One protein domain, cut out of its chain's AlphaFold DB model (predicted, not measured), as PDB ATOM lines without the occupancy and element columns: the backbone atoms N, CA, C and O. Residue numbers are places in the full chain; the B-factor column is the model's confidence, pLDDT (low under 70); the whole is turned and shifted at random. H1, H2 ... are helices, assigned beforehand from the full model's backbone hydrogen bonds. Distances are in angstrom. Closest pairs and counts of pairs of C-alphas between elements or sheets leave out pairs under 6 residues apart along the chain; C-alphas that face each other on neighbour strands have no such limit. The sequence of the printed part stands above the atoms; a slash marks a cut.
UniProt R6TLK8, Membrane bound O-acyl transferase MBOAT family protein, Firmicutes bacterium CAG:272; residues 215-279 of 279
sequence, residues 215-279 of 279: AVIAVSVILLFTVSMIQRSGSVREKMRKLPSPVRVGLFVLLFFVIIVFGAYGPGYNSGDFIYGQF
ATOM      1  N   ALA A 215      13.918  73.348 -49.136       87.81
ATOM      2  CA  ALA A 215      13.073  73.449 -47.950       87.81
ATOM      3  C   ALA A 215      13.833  73.050 -46.673       87.81
ATOM      4  O   ALA A 215      13.768  73.768 -45.673       87.81
ATOM      5  N   VAL A 216      14.605  71.960 -46.715       88.12
ATOM      6  CA  VAL A 216      15.443  71.506 -45.592       88.12
ATOM      7  C   VAL A 216      16.485  72.561 -45.230       88.12
ATOM      8  O   VAL A 216      16.631  72.897 -44.052       88.12
ATOM      9  N   ILE A 217      17.163  73.151 -46.221       86.38
ATOM     10  CA  ILE A 217      18.123  74.242 -46.002       86.38
ATOM     11  C   ILE A 217      17.429  75.443 -45.350       86.38
ATOM     12  O   ILE A 217      17.927  75.971 -44.354       86.38
ATOM     13  N   ALA A 218      16.270  75.866 -45.862       87.69
ATOM     14  CA  ALA A 218      15.538  77.008 -45.321       87.69
ATOM     15  C   ALA A 218      15.126  76.792 -43.853       87.69
ATOM     16  O   ALA A 218      15.374  77.657 -43.008       87.69
ATOM     17  N   VAL A 219      14.561  75.624 -43.528       90.06
ATOM     18  CA  VAL A 219      14.190  75.256 -42.151       90.06
ATOM     19  C   VAL A 219      15.423  75.208 -41.248       90.06
ATOM     20  O   VAL A 219      15.394  75.756 -40.144       90.06
ATOM     21  N   SER A 220      16.525  74.629 -41.726       88.75
ATOM     22  CA  SER A 220      17.780  74.532 -40.974       88.75
ATOM     23  C   SER A 220      18.367  75.910 -40.664       88.75
ATOM     24  O   SER A 220      18.757  76.177 -39.528       88.75
ATOM     25  N   VAL A 221      18.362  76.835 -41.630       87.81
ATOM     26  CA  VAL A 221      18.818  78.220 -41.425       87.81
ATOM     27  C   VAL A 221      17.938  78.952 -40.407       87.81
ATOM     28  O   VAL A 221      18.464  79.644 -39.531       87.81
ATOM     29  N   ILE A 222      16.613  78.777 -40.466       90.19
ATOM     30  CA  ILE A 222      15.680  79.364 -39.489       90.19
ATOM     31  C   ILE A 222      15.935  78.798 -38.087       90.19
ATOM     32  O   ILE A 222      15.979  79.558 -37.114       90.19
ATOM     33  N   LEU A 223      16.139  77.483 -37.972       89.88
ATOM     34  CA  LEU A 223      16.452  76.824 -36.709       89.88
ATOM     35  C   LEU A 223      17.768  77.353 -36.126       89.88
ATOM     36  O   LEU A 223      17.791  77.796 -34.977       89.88
ATOM     37  N   LEU A 224      18.836  77.395 -36.926       89.62
ATOM     38  CA  LEU A 224      20.145  77.922 -36.525       89.62
ATOM     39  C   LEU A 224      20.063  79.381 -36.070       89.62
ATOM     40  O   LEU A 224      20.641  79.754 -35.043       89.62
ATOM     41  N   PHE A 225      19.319  80.214 -36.801       89.31
ATOM     42  CA  PHE A 225      19.094  81.604 -36.421       89.31
ATOM     43  C   PHE A 225      18.333  81.703 -35.095       89.31
ATOM     44  O   PHE A 225      18.731  82.455 -34.203       89.31
ATOM     45  N   THR A 226      17.278  80.906 -34.925       90.38
ATOM     46  CA  THR A 226      16.463  80.878 -33.704       90.38
ATOM     47  C   THR A 226      17.294  80.451 -32.495       90.38
ATOM     48  O   THR A 226      17.309  81.150 -31.481       90.38
ATOM     49  N   VAL A 227      18.063  79.367 -32.618       90.31
ATOM     50  CA  VAL A 227      18.996  78.896 -31.584       90.31
ATOM     51  C   VAL A 227      20.016  79.987 -31.251       90.31
ATOM     52  O   VAL A 227      20.184  80.331 -30.079       90.31
ATOM     53  N   SER A 228      20.616  80.621 -32.263       89.62
ATOM     54  CA  SER A 228      21.569  81.727 -32.078       89.62
ATOM     55  C   SER A 228      20.957  82.913 -31.322       89.62
ATOM     56  O   SER A 228      21.621  83.541 -30.488       89.62
ATOM     57  N   MET A 229      19.682  83.218 -31.577       89.75
ATOM     58  CA  MET A 229      18.941  84.268 -30.879       89.75
ATOM     59  C   MET A 229      18.633  83.888 -29.428       89.75
ATOM     60  O   MET A 229      18.833  84.717 -28.538       89.75
ATOM     61  N   ILE A 230      18.236  82.641 -29.156       90.25
ATOM     62  CA  ILE A 230      18.014  82.135 -27.791       90.25
ATOM     63  C   ILE A 230      19.317  82.151 -26.987       90.25
ATOM     64  O   ILE A 230      19.306  82.517 -25.807       90.25
ATOM     65  N   GLN A 231      20.449  81.817 -27.613       90.06
ATOM     66  CA  GLN A 231      21.759  81.835 -26.961       90.06
ATOM     67  C   GLN A 231      22.145  83.232 -26.437       90.06
ATOM     68  O   GLN A 231      23.036  83.351 -25.592       90.06
ATOM     69  N   ARG A 232      21.524  84.319 -26.928       86.69
ATOM     70  CA  ARG A 232      21.824  85.689 -26.461       86.69
ATOM     71  C   ARG A 232      21.467  85.909 -24.994       86.69
ATOM     72  O   ARG A 232      22.095  86.741 -24.355       86.69
ATOM     73  N   SER A 233      20.475  85.185 -24.478       88.00
ATOM     74  CA  SER A 233      20.041  85.252 -23.076       88.00
ATOM     75  C   SER A 233      20.564  84.082 -22.233       88.00
ATOM     76  O   SER A 233      19.978  83.756 -21.206       88.00
ATOM     77  N   GLY A 234      21.636  83.418 -22.677       87.81
ATOM     78  CA  GLY A 234      22.290  82.319 -21.964       87.81
ATOM     79  C   GLY A 234      22.297  81.006 -22.745       87.81
ATOM     80  O   GLY A 234      21.683  80.898 -23.805       87.81
ATOM     81  N   SER A 235      22.992  80.002 -22.209       88.81
ATOM     82  CA  SER A 235      23.198  78.707 -22.867       88.81
ATOM     83  C   SER A 235      21.880  77.980 -23.159       88.81
ATOM     84  O   SER A 235      21.041  77.796 -22.275       88.81
ATOM     85  N   VAL A 236      21.707  77.534 -24.407       89.56
ATOM     86  CA  VAL A 236      20.561  76.702 -24.818       89.56
ATOM     87  C   VAL A 236      20.581  75.366 -24.083       89.56
ATOM     88  O   VAL A 236      19.537  74.915 -23.625       89.56
ATOM     89  N   ARG A 237      21.767  74.795 -23.857       87.56
ATOM     90  CA  ARG A 237      21.941  73.555 -23.095       87.56
ATOM     91  C   ARG A 237      21.456  73.687 -21.650       87.56
ATOM     92  O   ARG A 237      20.762  72.802 -21.158       87.56
ATOM     93  N   GLU A 238      21.769  74.796 -20.982       90.31
ATOM     94  CA  GLU A 238      21.271  75.082 -19.624       90.31
ATOM     95  C   GLU A 238      19.749  75.238 -19.598       90.31
ATOM     96  O   GLU A 238      19.071  74.735 -18.705       90.31
ATOM     97  N   LYS A 239      19.187  75.910 -20.608       92.00
ATOM     98  CA  LYS A 239      17.734  76.063 -20.743       92.00
ATOM     99  C   LYS A 239      17.049  74.717 -20.983       92.00
ATOM    100  O   LYS A 239      16.052  74.432 -20.330       92.00
ATOM    101  N   MET A 240      17.614  73.866 -21.840       90.81
ATOM    102  CA  MET A 240      17.128  72.503 -22.084       90.81
ATOM    103  C   MET A 240      17.203  71.630 -20.828       90.81
ATOM    104  O   MET A 240      16.306  70.825 -20.588       90.81
ATOM    105  N   ARG A 241      18.231  71.805 -19.986       90.62
ATOM    106  CA  ARG A 241      18.356  71.067 -18.719       90.62
ATOM    107  C   ARG A 241      17.216  71.345 -17.740       90.62
ATOM    108  O   ARG A 241      16.876  70.442 -16.981       90.62
ATOM    109  N   LYS A 242      16.618  72.540 -17.793       93.62
ATOM    110  CA  LYS A 242      15.488  72.958 -16.943       93.62
ATOM    111  C   LYS A 242      14.125  72.441 -17.419       93.62
ATOM    112  O   LYS A 242      13.143  72.622 -16.706       93.62
ATOM    113  N   LEU A 243      14.037  71.837 -18.606       94.06
ATOM    114  CA  LEU A 243      12.781  71.277 -19.111       94.06
ATOM    115  C   LEU A 243      12.367  70.026 -18.309       94.06
ATOM    116  O   LEU A 243      13.244  69.288 -17.850       94.06
ATOM    117  N   PRO A 244      11.053  69.739 -18.184       96.25
ATOM    118  CA  PRO A 244      10.572  68.494 -17.587       96.25
ATOM    119  C   PRO A 244      11.187  67.265 -18.266       96.25
ATOM    120  O   PRO A 244      11.363  67.252 -19.487       96.25
ATOM    121  N   SER A 245      11.476  66.215 -17.489       94.56
ATOM    122  CA  SER A 245      12.182  65.021 -17.987       94.56
ATOM    123  C   SER A 245      11.556  64.414 -19.257       94.56
ATOM    124  O   SER A 245      12.302  64.212 -20.218       94.56
ATOM    125  N   PRO A 246      10.218  64.227 -19.353       95.44
ATOM    126  CA  PRO A 246       9.605  63.674 -20.565       95.44
ATOM    127  C   PRO A 246       9.835  64.546 -21.806       95.44
ATOM    128  O   PRO A 246      10.149  64.033 -22.877       95.44
ATOM    129  N   VAL A 247       9.755  65.872 -21.653       95.31
ATOM    130  CA  VAL A 247       9.975  66.835 -22.745       95.31
ATOM    131  C   VAL A 247      11.430  66.803 -23.201       95.31
ATOM    132  O   VAL A 247      11.712  66.791 -24.396       95.31
ATOM    133  N   ARG A 248      12.369  66.760 -22.251       94.00
ATOM    134  CA  ARG A 248      13.803  66.726 -22.544       94.00
ATOM    135  C   ARG A 248      14.211  65.441 -23.267       94.00
ATOM    136  O   ARG A 248      14.953  65.514 -24.241       94.00
ATOM    137  N   VAL A 249      13.723  64.286 -22.812       94.56
ATOM    138  CA  VAL A 249      13.975  62.996 -23.473       94.56
ATOM    139  C   VAL A 249      13.346  62.979 -24.863       94.56
ATOM    140  O   VAL A 249      14.038  62.657 -25.823       94.56
ATOM    141  N   GLY A 250      12.087  63.408 -24.994       96.38
ATOM    142  CA  GLY A 250      11.419  63.513 -26.293       96.38
ATOM    143  C   GLY A 250      12.180  64.404 -27.278       96.38
ATOM    144  O   GLY A 250      12.341  64.039 -28.439       96.38
ATOM    145  N   LEU A 251      12.731  65.527 -26.807       92.94
ATOM    146  CA  LEU A 251      13.567  66.411 -27.618       92.94
ATOM    147  C   LEU A 251      14.870  65.734 -28.070       92.94
ATOM    148  O   LEU A 251      15.240  65.867 -29.232       92.94
ATOM    149  N   PHE A 252      15.564  64.997 -27.197       91.94
ATOM    150  CA  PHE A 252      16.772  64.265 -27.597       91.94
ATOM    151  C   PHE A 252      16.478  63.142 -28.591       91.94
ATOM    152  O   PHE A 252      17.221  62.986 -29.555       91.94
ATOM    153  N   VAL A 253      15.379  62.409 -28.398       95.00
ATOM    154  CA  VAL A 253      14.924  61.382 -29.346       95.00
ATOM    155  C   VAL A 253      14.603  62.014 -30.701       95.00
ATOM    156  O   VAL A 253      15.065  61.522 -31.727       95.00
ATOM    157  N   LEU A 254      13.889  63.143 -30.721       93.88
ATOM    158  CA  LEU A 254      13.613  63.886 -31.949       93.88
ATOM    159  C   LEU A 254      14.906  64.310 -32.659       93.88
ATOM    160  O   LEU A 254      15.044  64.069 -33.852       93.88
ATOM    161  N   LEU A 255      15.857  64.918 -31.941       90.94
ATOM    162  CA  LEU A 255      17.134  65.353 -32.519       90.94
ATOM    163  C   LEU A 255      17.940  64.176 -33.083       90.94
ATOM    164  O   LEU A 255      18.518  64.296 -34.159       90.94
ATOM    165  N   PHE A 256      17.935  63.033 -32.396       92.00
ATOM    166  CA  PHE A 256      18.563  61.805 -32.875       92.00
ATOM    167  C   PHE A 256      17.953  61.334 -34.202       92.00
ATOM    168  O   PHE A 256      18.682  61.082 -35.159       92.00
ATOM    169  N   PHE A 257      16.621  61.293 -34.303       93.50
ATOM    170  CA  PHE A 257      15.955  60.932 -35.557       93.50
ATOM    171  C   PHE A 257      16.165  61.966 -36.663       93.50
ATOM    172  O   PHE A 257      16.333  61.576 -37.813       93.50
ATOM    173  N   VAL A 258      16.214  63.263 -36.345       90.00
ATOM    174  CA  VAL A 258      16.546  64.308 -37.326       90.00
ATOM    175  C   VAL A 258      17.930  64.057 -37.928       90.00
ATOM    176  O   VAL A 258      18.072  64.124 -39.145       90.00
ATOM    177  N   ILE A 259      18.927  63.703 -37.112       87.56
ATOM    178  CA  ILE A 259      20.273  63.369 -37.602       87.56
ATOM    179  C   ILE A 259      20.244  62.121 -38.495       87.56
ATOM    180  O   ILE A 259      20.914  62.110 -39.518       87.56
ATOM    181  N   ILE A 260      19.458  61.096 -38.146       88.94
ATOM    182  CA  ILE A 260      19.359  59.863 -38.948       88.94
ATOM    183  C   ILE A 260      18.634  60.087 -40.279       88.94
ATOM    184  O   ILE A 260      19.009  59.512 -41.291       88.94
ATOM    185  N   VAL A 261      17.570  60.887 -40.285       88.62
ATOM    186  CA  VAL A 261      16.739  61.095 -41.479       88.62
ATOM    187  C   VAL A 261      17.390  62.079 -42.445       88.62
ATOM    188  O   VAL A 261      17.339  61.870 -43.652       88.62
ATOM    189  N   PHE A 262      17.990  63.150 -41.921       85.50
ATOM    190  CA  PHE A 262      18.591  64.224 -42.720       85.50
ATOM    191  C   PHE A 262      20.121  64.153 -42.783       85.50
ATOM    192  O   PHE A 262      20.756  65.057 -43.326       85.50
ATOM    193  N   GLY A 263      20.724  63.104 -42.222       80.38
ATOM    194  CA  GLY A 263      22.140  62.818 -42.398       80.38
ATOM    195  C   GLY A 263      22.461  62.556 -43.869       80.38
ATOM    196  O   GLY A 263      21.639  62.043 -44.627       80.38
ATOM    197  N   ALA A 264      23.668  62.923 -44.287       75.12
ATOM    198  CA  ALA A 264      24.153  62.602 -45.620       75.12
ATOM    199  C   ALA A 264      24.779  61.198 -45.611       75.12
ATOM    200  O   ALA A 264      25.696  60.917 -44.838       75.12
ATOM    201  N   TYR A 265      24.261  60.315 -46.467       78.19
ATOM    202  CA  TYR A 265      24.677  58.916 -46.588       78.19
ATOM    203  C   TYR A 265      24.904  58.549 -48.053       78.19
ATOM    204  O   TYR A 265      24.271  59.110 -48.946       78.19
ATOM    205  N   GLY A 266      25.743  57.542 -48.292       72.69
ATOM    206  CA  GLY A 266      25.878  56.896 -49.596       72.69
ATOM    207  C   GLY A 266      27.275  56.995 -50.219       72.69
ATOM    208  O   GLY A 266      28.188  57.582 -49.634       72.69
ATOM    209  N   PRO A 267      27.463  56.382 -51.402       62.00
ATOM    210  CA  PRO A 267      28.748  56.354 -52.095       62.00
ATOM    211  C   PRO A 267      29.228  57.772 -52.433       62.00
ATOM    212  O   PRO A 267      28.510  58.534 -53.073       62.00
ATOM    213  N   GLY A 268      30.445  58.118 -52.007       65.06
ATOM    214  CA  GLY A 268      31.028  59.455 -52.187       65.06
ATOM    215  C   GLY A 268      30.883  60.389 -50.982       65.06
ATOM    216  O   GLY A 268      31.475  61.464 -50.997       65.06
ATOM    217  N   TYR A 269      30.162  59.981 -49.930       63.53
ATOM    218  CA  TYR A 269      30.137  60.689 -48.651       63.53
ATOM    219  C   TYR A 269      30.972  59.934 -47.612       63.53
ATOM    220  O   TYR A 269      30.715  58.765 -47.325       63.53
ATOM    221  N   ASN A 270      31.977  60.599 -47.046       65.75
ATOM    222  CA  ASN A 270      32.820  60.050 -45.992       65.75
ATOM    223  C   ASN A 270      32.554  60.823 -44.697       65.75
ATOM    224  O   ASN A 270      32.761  62.032 -44.632       65.75
ATOM    225  N   SER A 271      32.104  60.122 -43.656       57.00
ATOM    226  CA  SER A 271      31.720  60.714 -42.368       57.00
ATOM    227  C   SER A 271      32.871  61.399 -41.615       57.00
ATOM    228  O   SER A 271      32.618  62.047 -40.602       57.00
ATOM    229  N   GLY A 272      34.123  61.239 -42.067       58.53
ATOM    230  CA  GLY A 272      35.296  61.944 -41.535       58.53
ATOM    231  C   GLY A 272      35.664  63.246 -42.260       58.53
ATOM    232  O   GLY A 272      36.472  64.013 -41.737       58.53
ATOM    233  N   ASP A 273      35.080  63.524 -43.428       66.44
ATOM    234  CA  ASP A 273      35.519  64.610 -44.310       66.44
ATOM    235  C   ASP A 273      34.769  65.918 -44.009       66.44
ATOM    236  O   ASP A 273      33.967  66.404 -44.808       66.44
ATOM    237  N   PHE A 274      35.041  66.514 -42.845       71.56
ATOM    238  CA  PHE A 274      34.661  67.908 -42.590       71.56
ATOM    239  C   PHE A 274      35.377  68.822 -43.590       71.56
ATOM    240  O   PHE A 274      36.558  68.617 -43.876       71.56
ATOM    241  N   ILE A 275      34.716  69.888 -44.054       68.81
ATOM    242  CA  ILE A 275      35.330  70.910 -44.926       68.81
ATOM    243  C   ILE A 275      36.607  71.445 -44.274       68.81
ATOM    244  O   ILE A 275      37.609  71.669 -44.945       68.81
ATOM    245  N   TYR A 276      36.587  71.595 -42.948       59.50
ATOM    246  CA  TYR A 276      37.756  72.000 -42.176       59.50
ATOM    247  C   TYR A 276      38.970  71.064 -42.327       59.50
ATOM    248  O   TYR A 276      40.100  71.540 -42.330       59.50
ATOM    249  N   GLY A 277      38.758  69.753 -42.464       58.91
ATOM    250  CA  GLY A 277      39.837  68.775 -42.631       58.91
ATOM    251  C   GLY A 277      40.448  68.745 -44.036       58.91
ATOM    252  O   GLY A 277      41.420  68.029 -44.249       58.91
ATOM    253  N   GLN A 278      39.884  69.494 -44.991       62.34
ATOM    254  CA  GLN A 278      40.318  69.523 -46.393       62.34
ATOM    255  C   GLN A 278      41.228  70.717 -46.741       62.34
ATOM    256  O   GLN A 278      41.592  70.874 -47.912       62.34
ATOM    257  N   PHE A 279      41.557  71.567 -45.763       57.72
ATOM    258  CA  PHE A 279      42.471  72.701 -45.931       57.72
ATOM    259  C   PHE A 279      43.941  72.273 -45.818       57.72
ATOM    260  O   PHE A 279      44.269  71.530 -44.865       57.72
TER     261      PHE A 279
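What this domain is: This is residues 215 to 279 of the 279 residues of the protein "Membrane bound O-acyl transferase MBOAT family protein" of Firmicutes bacterium CAG:272 (UniProt R6TLK8). Two long helices, H1 and H3, form the long sides of an open, roughly triangular frame, with the short helix H2 joining them across one end. Beyond H3 a tail extends the model, with residues 264 to 270 and 272 to 279 sticking out, the latter including the small helix H4. The printed part has 65 residues with four named helices in the order H1, H2, H3, H4, no named strand, and the class all helix. The whole is loose, with a radius of gyration of the C-alphas of 15.2 A, and elongated, spanning 41 by 26 by 25 A.

How they stand to each other: H1, residues 215 to 233, and H2, residues 236 to 241, are close but not clearly touching, the closest C-alphas being those of Ile 230 and Val 236, 6.7 A apart. Their lines are about perpendicular, at 78 degrees. H2 and H3, residues 245 to 262, are also close but not clearly touching, the closest C-alphas being those of Met 240 and Arg 248, 6.7 A apart. They run opposite ways at a steep tilt of 47 degrees. H1 and H3 are only just apart, at 8.4 A between closest C-alphas. H4, residues 275 to 278, is apart from H1, H2 and H3. Every O i to N i+4 pair is within hydrogen-bond range in H2 and H3, and 13 of 15 are in H1; H4 is too short for such a pair.

Where its parts are: H1 begins at C-alpha 215, (13.073, 73.449, -47.950), and is 28.4 A long. H3 is 25.6 A long, ending at C-alpha 262, (18.591, 64.224, -42.720). H2 measures 8.6 A and H4 5.4 A.

The domain as a whole: The C-alphas farthest apart, of Pro 244 and Phe 279, are 42.9 A apart. The printed part has no cut. The H3 to H4 link, residues 263 to 274, is long. Confidence is low, under 70, at residues 267 to 273 and 275 to 279.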